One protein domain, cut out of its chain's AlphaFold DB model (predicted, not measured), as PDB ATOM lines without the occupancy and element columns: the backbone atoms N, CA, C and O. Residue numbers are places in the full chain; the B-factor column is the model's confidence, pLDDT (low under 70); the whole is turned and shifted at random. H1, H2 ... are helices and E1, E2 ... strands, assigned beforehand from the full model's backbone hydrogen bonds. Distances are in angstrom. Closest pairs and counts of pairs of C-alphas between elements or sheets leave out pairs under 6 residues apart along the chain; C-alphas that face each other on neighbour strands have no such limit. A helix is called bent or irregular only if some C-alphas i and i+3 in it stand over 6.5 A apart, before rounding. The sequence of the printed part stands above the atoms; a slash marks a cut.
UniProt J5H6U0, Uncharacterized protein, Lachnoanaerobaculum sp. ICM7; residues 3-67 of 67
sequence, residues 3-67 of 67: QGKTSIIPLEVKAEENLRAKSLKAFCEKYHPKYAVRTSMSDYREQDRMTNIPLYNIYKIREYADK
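AT A GLANCE: This is residues 3 to 67 of the 67 residues of an uncharacterized protein of Lachnoanaerobaculum sp. ICM7 (UniProt J5H6U0). A small sheet of four strands has one helix over each face: H1 over E2 on one face, H2 over E2 and E4 on the opposite face, both helices running along the strands. E2 lies near the middle of the whole, while E3, at one edge of the sheet, has neither helix over it. The printed part has 65 residues, with two named helices and four named strands in the order E1, H1, E2, E3, E4, H2. The sheet runs E1, E2, E4, E3 and is mixed, and the class is mixed, helices and strands. The whole is compact, with a radius of gyration of the C-alphas of 11.3 A, and rounded, spanning 31 by 26 by 17 A.

HOW THE PARTS SIT: E1, residues 11 to 13, is an edge strand, parallel to its neighbour E2, residues 36 to 40, at 10 degrees; N 39 and O 12 are 2.8 A apart, within hydrogen-bond range. H1, residues 23 to 31, lies between them in the chain, and the three form a strand-helix-strand unit, two parallel neighbour strands with a helix between, whose crossover is right-handed. H1 is on the sheet at a height of 9.4 A, along E2 at 5 degrees on the local plane; the closest C-alphas of the two are those of Cys 28 and Ala 36, 7.4 A apart. E3, residues 45 to 47, is the other edge strand and forms a hairpin with E4, residues 50 to 54. They are antiparallel at 174 degrees, with N 52 and O 45 2.7 A apart, within hydrogen-bond range. E4 is parallel to E2 at 27 degrees, with N 38 and O 51 2.8 A apart, also within range. H2, residues 55 to 65, is on the opposite face from H1 at a height of 8.4 A, along E2 at 6 degrees on the local plane; its closest C-alpha pair with E4 is Ile 53 and Lys 60, 7.4 A. H1 and H2 are apart. H2 is irregular, with C-alphas 56 and 59 8.2 A apart. In H1 every O i to N i+4 pair is within hydrogen-bond range; in H2 0 of 7 are, but 7 of 8 O i to N i+3 pairs are.

IN THESE COORDINATES: E1 begins at C-alpha 11 (45.431, 62.534, 154.055). H1 is 12.0 A long, E2 13.5 A and E4 13.1 A. H2 is 17.4 A long and ends at C-alpha 65 (35.745, 68.765, 153.602).

THE WHOLE: The C-alphas farthest apart are those of Thr 6 and Asn 18, 32.0 A. The printed part has no cut, and no link is long. The mean pLDDT of the printed part is 85.8; residues 17 to 21, in the link from E1 to H1, are under 70.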
ATOM      1  N   GLN A   3      41.381  70.382 153.470       88.50
ATOM      2  CA  GLN A   3      40.990  71.540 154.262       88.50
ATOM      3  C   GLN A   3      39.517  71.397 154.642       88.50
ATOM      4  O   GLN A   3      38.656  71.353 153.769       88.50
ATOM      5  N   GLY A   4      39.268  71.287 155.942       85.31
ATOM      6  CA  GLY A   4      37.950  71.437 156.535       85.31
ATOM      7  C   GLY A   4      37.624  72.910 156.791       85.31
ATOM      8  O   GLY A   4      38.433  73.801 156.512       85.31
ATOM      9  N   LYS A   5      36.464  73.191 157.386       83.50
ATOM     10  CA  LYS A   5      36.018  74.579 157.638       83.50
ATOM     11  C   LYS A   5      36.960  75.347 158.562       83.50
ATOM     12  O   LYS A   5      37.226  76.525 158.346       83.50
ATOM     13  N   THR A   6      37.450  74.678 159.599       86.19
ATOM     14  CA  THR A   6      38.344  75.259 160.613       86.19
ATOM     15  C   THR A   6      39.518  74.339 160.947       86.19
ATOM     16  O   THR A   6      40.227  74.564 161.927       86.19
ATOM     17  N   SER A   7      39.735  73.284 160.154       85.25
ATOM     18  CA  SER A   7      40.733  72.256 160.444       85.25
ATOM     19  C   SER A   7      41.488  71.799 159.197       85.25
ATOM     20  O   SER A   7      40.986  71.873 158.079       85.25
ATOM     21  N   ILE A   8      42.719  71.322 159.394       89.56
ATOM     22  CA  ILE A   8      43.491  70.632 158.359       89.56
ATOM     23  C   ILE A   8      43.501  69.150 158.694       89.56
ATOM     24  O   ILE A   8      43.952  68.743 159.766       89.56
ATOM     25  N   ILE A   9      43.012  68.344 157.759       91.56
ATOM     26  CA  ILE A   9      42.876  66.903 157.914       91.56
ATOM     27  C   ILE A   9      44.007  66.238 157.117       91.56
ATOM     28  O   ILE A   9      44.085  66.388 155.887       91.56
ATOM     29  N   PRO A  10      44.930  65.520 157.779       92.19
ATOM     30  CA  PRO A  10      45.970  64.784 157.086       92.19
ATOM     31  C   PRO A  10      45.345  63.669 156.245       92.19
ATOM     32  O   PRO A  10      44.446  62.953 156.687       92.19
ATOM     33  N   LEU A  11      45.845  63.547 155.017       91.06
ATOM     34  CA  LEU A  11      45.431  62.534 154.055       91.06
ATOM     35  C   LEU A  11      46.670  61.793 153.573       91.06
ATOM     36  O   LEU A  11      47.609  62.432 153.094       91.06
ATOM     37  N   GLU A  12      46.638  60.469 153.649       91.00
ATOM     38  CA  GLU A  12      47.634  59.589 153.044       91.00
ATOM     39  C   GLU A  12      46.983  58.711 151.971       91.00
ATOM     40  O   GLU A  12      45.886  58.191 152.166       91.00
ATOM     41  N   VAL A  13      47.658  58.541 150.834       89.00
ATOM     42  CA  VAL A  13      47.190  57.712 149.714       89.00
ATOM     43  C   VAL A  13      48.184  56.578 149.493       89.00
ATOM     44  O   VAL A  13      49.398  56.802 149.476       89.00
ATOM     45  N   LYS A  14      47.680  55.353 149.347       87.06
ATOM     46  CA  LYS A  14      48.460  54.144 149.079       87.06
ATOM     47  C   LYS A  14      47.826  53.372 147.932       87.06
ATOM     48  O   LYS A  14      46.648  53.052 147.983       87.06
ATOM     49  N   ALA A  15      48.617  53.066 146.912       77.00
ATOM     50  CA  ALA A  15      48.180  52.225 145.800       77.00
ATOM     51  C   ALA A  15      48.297  50.720 146.110       77.00
ATOM     52  O   ALA A  15      47.708  49.904 145.415       77.00
ATOM     53  N   GLU A  16      49.035  50.355 147.160       75.00
ATOM     54  CA  GLU A  16      49.312  48.971 147.546       75.00
ATOM     55  C   GLU A  16      48.585  48.590 148.846       75.00
ATOM     56  O   GLU A  16      48.249  49.448 149.667       75.00
ATOM     57  N   GLU A  17      48.394  47.288 149.070       65.06
ATOM     58  CA  GLU A  17      47.830  46.744 150.316       65.06
ATOM     59  C   GLU A  17      48.804  46.801 151.505       65.06
ATOM     60  O   GLU A  17      48.402  46.621 152.656       65.06
ATOM     61  N   ASN A  18      50.095  47.069 151.268       63.38
ATOM     62  CA  ASN A  18      51.098  47.133 152.328       63.38
ATOM     63  C   ASN A  18      50.957  48.428 153.152       63.38
ATOM     64  O   ASN A  18      51.635  49.434 152.943       63.38
ATOM     65  N   LEU A  19      50.061  48.386 154.138       61.25
ATOM     66  CA  LEU A  19      49.677  49.499 155.011       61.25
ATOM     67  C   LEU A  19      50.743  49.920 156.047       61.25
ATOM     68  O   LEU A  19      50.438  50.701 156.949       61.25
ATOM     69  N   ARG A  20      51.997  49.449 155.958       62.22
ATOM     70  CA  ARG A  20      53.082  49.754 156.923       62.22
ATOM     71  C   ARG A  20      53.671  51.169 156.811       62.22
ATOM     72  O   ARG A  20      54.763  51.429 157.320       62.22
ATOM     73  N   ALA A  21      52.983  52.103 156.169       60.97
ATOM     74  CA  ALA A  21      53.456  53.475 156.080       60.97
ATOM     75  C   ALA A  21      53.283  54.210 157.416       60.97
ATOM     76  O   ALA A  21      52.188  54.323 157.964       60.97
ATOM     77  N   LYS A  22      54.406  54.695 157.954       72.69
ATOM     78  CA  LYS A  22      54.483  55.339 159.271       72.69
ATOM     79  C   LYS A  22      54.206  56.843 159.238       72.69
ATOM     80  O   LYS A  22      54.058  57.422 160.303       72.69
ATOM     81  N   SER A  23      54.136  57.481 158.067       82.06
ATOM     82  CA  SER A  23      54.016  58.943 157.944       82.06
ATOM     83  C   SER A  23      52.723  59.482 158.544       82.06
ATOM     84  O   SER A  23      52.782  60.368 159.397       82.06
ATOM     85  N   LEU A  24      51.566  58.924 158.170       85.56
ATOM     86  CA  LEU A  24      50.291  59.351 158.745       85.56
ATOM     87  C   LEU A  24      50.226  59.072 160.248       85.56
ATOM     88  O   LEU A  24      49.785  59.927 161.010       85.56
ATOM     89  N   LYS A  25      50.719  57.907 160.683       84.44
ATOM     90  CA  LYS A  25      50.761  57.539 162.102       84.44
ATOM     91  C   LYS A  25      51.647  58.494 162.911       84.44
ATOM     92  O   LYS A  25      51.178  59.037 163.903       84.44
ATOM     93  N   ALA A  26      52.865  58.774 162.447       87.44
ATOM     94  CA  ALA A  26      53.785  59.713 163.088       87.44
ATOM     95  C   ALA A  26      53.213  61.140 163.134       87.44
ATOM     96  O   ALA A  26      53.364  61.843 164.130       87.44
ATOM     97  N   PHE A  27      52.509  61.568 162.080       88.62
ATOM     98  CA  PHE A  27      51.796  62.844 162.086       88.62
ATOM     99  C   PHE A  27      50.681  62.855 163.140       88.62
ATOM    100  O   PHE A  27      50.550  63.823 163.888       88.62
ATOM    101  N   CYS A  28      49.901  61.774 163.227       87.88
ATOM    102  CA  CYS A  28      48.824  61.654 164.206       87.88
ATOM    103  C   CYS A  28      49.343  61.642 165.649       87.88
ATOM    104  O   CYS A  28      48.744  62.285 166.504       87.88
ATOM    105  N   GLU A  29      50.466  60.970 165.909       88.19
ATOM    106  CA  GLU A  29      51.135  60.940 167.217       88.19
ATOM    107  C   GLU A  29      51.743  62.297 167.594       88.19
ATOM    108  O   GLU A  29      51.732  62.678 168.759       88.19
ATOM    109  N   LYS A  30      52.261  63.061 166.625       91.12
ATOM    110  CA  LYS A  30      52.875  64.368 166.896       91.12
ATOM    111  C   LYS A  30      51.844  65.475 167.110       91.12
ATOM    112  O   LYS A  30      52.004  66.298 168.006       91.12
ATOM    113  N   TYR A  31      50.810  65.521 166.273       90.31
ATOM    114  CA  TYR A  31      49.885  66.658 166.203       90.31
ATOM    115  C   TYR A  31      48.486  66.358 166.735       90.31
ATOM    116  O   TYR A  31      47.688  67.282 166.859       90.31
ATOM    117  N   HIS A  32      48.181  65.096 167.049       87.75
ATOM    118  CA  HIS A  32      46.887  64.666 167.581       87.75
ATOM    119  C   HIS A  32      45.682  65.276 166.837       87.75
ATOM    120  O   HIS A  32      44.777  65.816 167.478       87.75
ATOM    121  N   PRO A  33      45.651  65.210 165.489       88.50
ATOM    122  CA  PRO A  33      44.577  65.801 164.712       88.50
ATOM    123  C   PRO A  33      43.243  65.149 165.085       88.50
ATOM    124  O   PRO A  33      43.177  63.960 165.413       88.50
ATOM    125  N   LYS A  34      42.164  65.934 165.014       88.31
ATOM    126  CA  LYS A  34      40.808  65.460 165.326       88.31
ATOM    127  C   LYS A  34      40.343  64.364 164.361       88.31
ATOM    128  O   LYS A  34      39.643  63.448 164.773       88.31
ATOM    129  N   TYR A  35      40.761  64.460 163.102       89.25
ATOM    130  CA  TYR A  35      40.469  63.491 162.052       89.25
ATOM    131  C   TYR A  35      41.736  63.209 161.254       89.25
ATOM    132  O   TYR A  35      42.532  64.116 161.032       89.25
ATOM    133  N   ALA A  36      41.892  61.981 160.781       91.75
ATOM    134  CA  ALA A  36      42.915  61.578 159.833       91.75
ATOM    135  C   ALA A  36      42.309  60.611 158.819       91.75
ATOM    136  O   ALA A  36      41.494  59.753 159.170       91.75
ATOM    137  N   VAL A  37      42.712  60.736 157.559       92.25
ATOM    138  CA  VAL A  37      42.195  59.885 156.488       92.25
ATOM    139  C   VAL A  37      43.343  59.175 155.789       92.25
ATOM    140  O   VAL A  37      44.368  59.768 155.453       92.25
ATOM    141  N   ARG A  38      43.158  57.886 155.545       91.50
ATOM    142  CA  ARG A  38      44.012  57.072 154.692       91.50
ATOM    143  C   ARG A  38      43.167  56.513 153.563       91.50
ATOM    144  O   ARG A  38      42.030  56.120 153.787       91.50
ATOM    145  N   THR A  39      43.726  56.451 152.367       91.88
ATOM    146  CA  THR A  39      43.117  55.740 151.244       91.88
ATOM    147  C   THR A  39      44.038  54.622 150.779       91.88
ATOM    148  O   THR A  39      45.245  54.842 150.661       91.88
ATOM    149  N   SER A  40      43.501  53.415 150.591       90.44
ATOM    150  CA  SER A  40      44.273  52.234 150.171       90.44
ATOM    151  C   SER A  40      43.444  51.238 149.359       90.44
ATOM    152  O   SER A  40      42.234  51.394 149.239       90.44
ATOM    153  N   MET A  41      44.080  50.202 148.803       89.25
ATOM    154  CA  MET A  41      43.367  49.063 148.192       89.25
ATOM    155  C   MET A  41      42.606  48.204 149.216       89.25
ATOM    156  O   MET A  41      41.753  47.411 148.837       89.25
ATOM    157  N   SER A  42      42.903  48.360 150.508       87.19
ATOM    158  CA  SER A  42      42.259  47.610 151.587       87.19
ATOM    159  C   SER A  42      40.849  48.118 151.878       87.19
ATOM    160  O   SER A  42      40.518  49.272 151.603       87.19
ATOM    161  N   ASP A  43      40.065  47.275 152.544       88.25
ATOM    162  CA  ASP A  43      38.694  47.585 152.934       88.25
ATOM    163  C   ASP A  43      38.555  48.789 153.871       88.25
ATOM    164  O   ASP A  43      39.502  49.284 154.501       88.25
ATOM    165  N   TYR A  44      37.314  49.268 153.949       90.62
ATOM    166  CA  TYR A  44      36.937  50.365 154.820       90.62
ATOM    167  C   TYR A  44      37.195  49.996 156.276       90.62
ATOM    168  O   TYR A  44      36.779  48.937 156.748       90.62
ATOM    169  N   ARG A  45      37.871  50.884 157.004       89.94
ATOM    170  CA  ARG A  45      38.170  50.657 158.416       89.94
ATOM    171  C   ARG A  45      38.227  51.967 159.176       89.94
ATOM    172  O   ARG A  45      39.043  52.820 158.856       89.94
ATOM    173  N   GLU A  46      37.443  52.088 160.233       88.94
ATOM    174  CA  GLU A  46      37.577  53.180 161.198       88.94
ATOM    175  C   GLU A  46      38.363  52.689 162.413       88.94
ATOM    176  O   GLU A  46      38.109  51.600 162.931       88.94
ATOM    177  N   GLN A  47      39.361  53.459 162.841       82.81
ATOM    178  CA  GLN A  47      40.147  53.191 164.043       82.81
ATOM    179  C   GLN A  47      40.427  54.500 164.769       82.81
ATOM    180  O   GLN A  47      41.257  55.287 164.312       82.81
ATOM    181  N   ASP A  48      39.770  54.708 165.908       78.25
ATOM    182  CA  ASP A  48      39.897  55.888 166.767       78.25
ATOM    183  C   ASP A  48      39.783  57.219 166.002       78.25
ATOM    184  O   ASP A  48      38.699  57.772 165.846       78.25
ATOM    185  N   ARG A  49      40.915  57.742 165.519       78.56
ATOM    186  CA  ARG A  49      41.050  59.036 164.832       78.56
ATOM    187  C   ARG A  49      41.396  58.910 163.349       78.56
ATOM    188  O   ARG A  49      41.528  59.928 162.676       78.56
ATOM    189  N   MET A  50      41.571  57.691 162.844       88.44
ATOM    190  CA  MET A  50      41.976  57.400 161.473       88.44
ATOM    191  C   MET A  50      40.923  56.554 160.761       88.44
ATOM    192  O   MET A  50      40.572  55.466 161.215       88.44
ATOM    193  N   THR A  51      40.492  57.013 159.590       91.81
ATOM    194  CA  THR A  51      39.604  56.253 158.706       91.81
ATOM    195  C   THR A  51      40.356  55.822 157.455       91.81
ATOM    196  O   THR A  51      40.947  56.650 156.764       91.81
ATOM    197  N   ASN A  52      40.330  54.527 157.159       91.88
ATOM    198  CA  ASN A  52      40.756  53.953 155.894       91.88
ATOM    199  C   ASN A  52      39.571  53.922 154.928       91.88
ATOM    200  O   ASN A  52      38.581  53.246 155.199       91.88
ATOM    201  N   ILE A  53      39.686  54.623 153.807       92.88
ATOM    202  CA  ILE A  53      38.706  54.638 152.725       92.88
ATOM    203  C   ILE A  53      39.300  53.867 151.541       92.88
ATOM    204  O   ILE A  53      40.363  54.247 151.050       92.88
ATOM    205  N   PRO A  54      38.649  52.804 151.050       92.88
ATOM    206  CA  PRO A  54      39.137  52.083 149.884       92.88
ATOM    207  C   PRO A  54      39.258  53.000 148.664       92.88
ATOM    208  O   PRO A  54      38.427  53.892 148.485       92.88
ATOM    209  N   LEU A  55      40.233  52.764 147.785       90.75
ATOM    210  CA  LEU A  55      40.430  53.580 146.578       90.75
ATOM    211  C   LEU A  55      39.183  53.617 145.682       90.75
ATOM    212  O   LEU A  55      38.848  54.673 145.149       90.75
ATOM    213  N   TYR A  56      38.440  52.510 145.578       90.62
ATOM    214  CA  TYR A  56      37.176  52.460 144.828       90.62
ATOM    215  C   TYR A  56      36.072  53.344 145.434       90.62
ATOM    216  O   TYR A  56      35.100  53.681 144.765       90.62
ATOM    217  N   ASN A  57      36.210  53.725 146.705       92.81
ATOM    218  CA  ASN A  57      35.249  54.523 147.461       92.81
ATOM    219  C   ASN A  57      35.804  55.912 147.804       92.81
ATOM    220  O   ASN A  57      35.334  56.571 148.733       92.81
ATOM    221  N   ILE A  58      36.829  56.368 147.076       91.00
ATOM    222  CA  ILE A  58      37.534  57.603 147.408       91.00
ATOM    223  C   ILE A  58      36.623  58.830 147.359       91.00
ATOM    224  O   ILE A  58      36.889  59.787 148.060       91.00
ATOM    225  N   TYR A  59      35.492  58.828 146.650       91.69
ATOM    226  CA  TYR A  59      34.573  59.978 146.663       91.69
ATOM    227  C   TYR A  59      34.109  60.380 148.082       91.69
ATOM    228  O   TYR A  59      33.809  61.556 148.313       91.69
ATOM    229  N   LYS A  60      34.119  59.445 149.048       90.81
ATOM    230  CA  LYS A  60      33.792  59.707 150.456       90.81
ATOM    231  C   LYS A  60      34.741  60.673 151.164       90.81
ATOM    232  O   LYS A  60      34.353  61.209 152.198       90.81
ATOM    233  N   ILE A  61      35.933  60.998 150.625       91.00
ATOM    234  CA  ILE A  61      36.756  62.058 151.248       91.00
ATOM    235  C   ILE A  61      36.051  63.421 151.291       91.00
ATOM    236  O   ILE A  61      36.407  64.252 152.126       91.00
ATOM    237  N   ARG A  62      35.013  63.642 150.471       90.25
ATOM    238  CA  ARG A  62      34.178  64.854 150.532       90.25
ATOM    239  C   ARG A  62      33.504  65.067 151.886       90.25
ATOM    240  O   ARG A  62      33.414  66.206 152.320       90.25
ATOM    241  N   GLU A  63      33.140  64.001 152.593       88.94
ATOM    242  CA  GLU A  63      32.524  64.086 153.927       88.94
ATOM    243  C   GLU A  63      33.448  64.737 154.972       88.94
ATOM    244  O   GLU A  63      32.996  65.162 156.034       88.94
ATOM    245  N   TYR A  64      34.752  64.810 154.693       87.62
ATOM    246  CA  TYR A  64      35.743  65.447 155.556       87.62
ATOM    247  C   TYR A  64      36.003  66.910 155.189       87.62
ATOM    248  O   TYR A  64      36.520  67.641 156.024       87.62
ATOM    249  N   ALA A  65      35.631  67.357 153.986       84.44
ATOM    250  CA  ALA A  65      35.745  68.765 153.602       84.44
ATOM    251  C   ALA A  65      34.734  69.652 154.356       84.44
ATOM    252  O   ALA A  65      34.994  70.830 154.590       84.44
ATOM    253  N   ASP A  66      33.608  69.074 154.781       79.69
ATOM    254  CA  ASP A  66      32.571  69.780 155.543       79.69
ATOM    255  C   ASP A  66      32.822  69.812 157.062       79.69
ATOM    256  O   ASP A  66      32.108  70.523 157.782       79.69
ATOM    257  N   LYS A  67      33.816  69.050 157.547       77.44
ATOM    258  CA  LYS A  67      34.202  68.938 158.967       77.44
ATOM    259  C   LYS A  67      35.163  70.041 159.411       77.44
ATOM    260  O   LYS A  67      35.221  70.274 160.638       77.44
TER     261      LYS A  67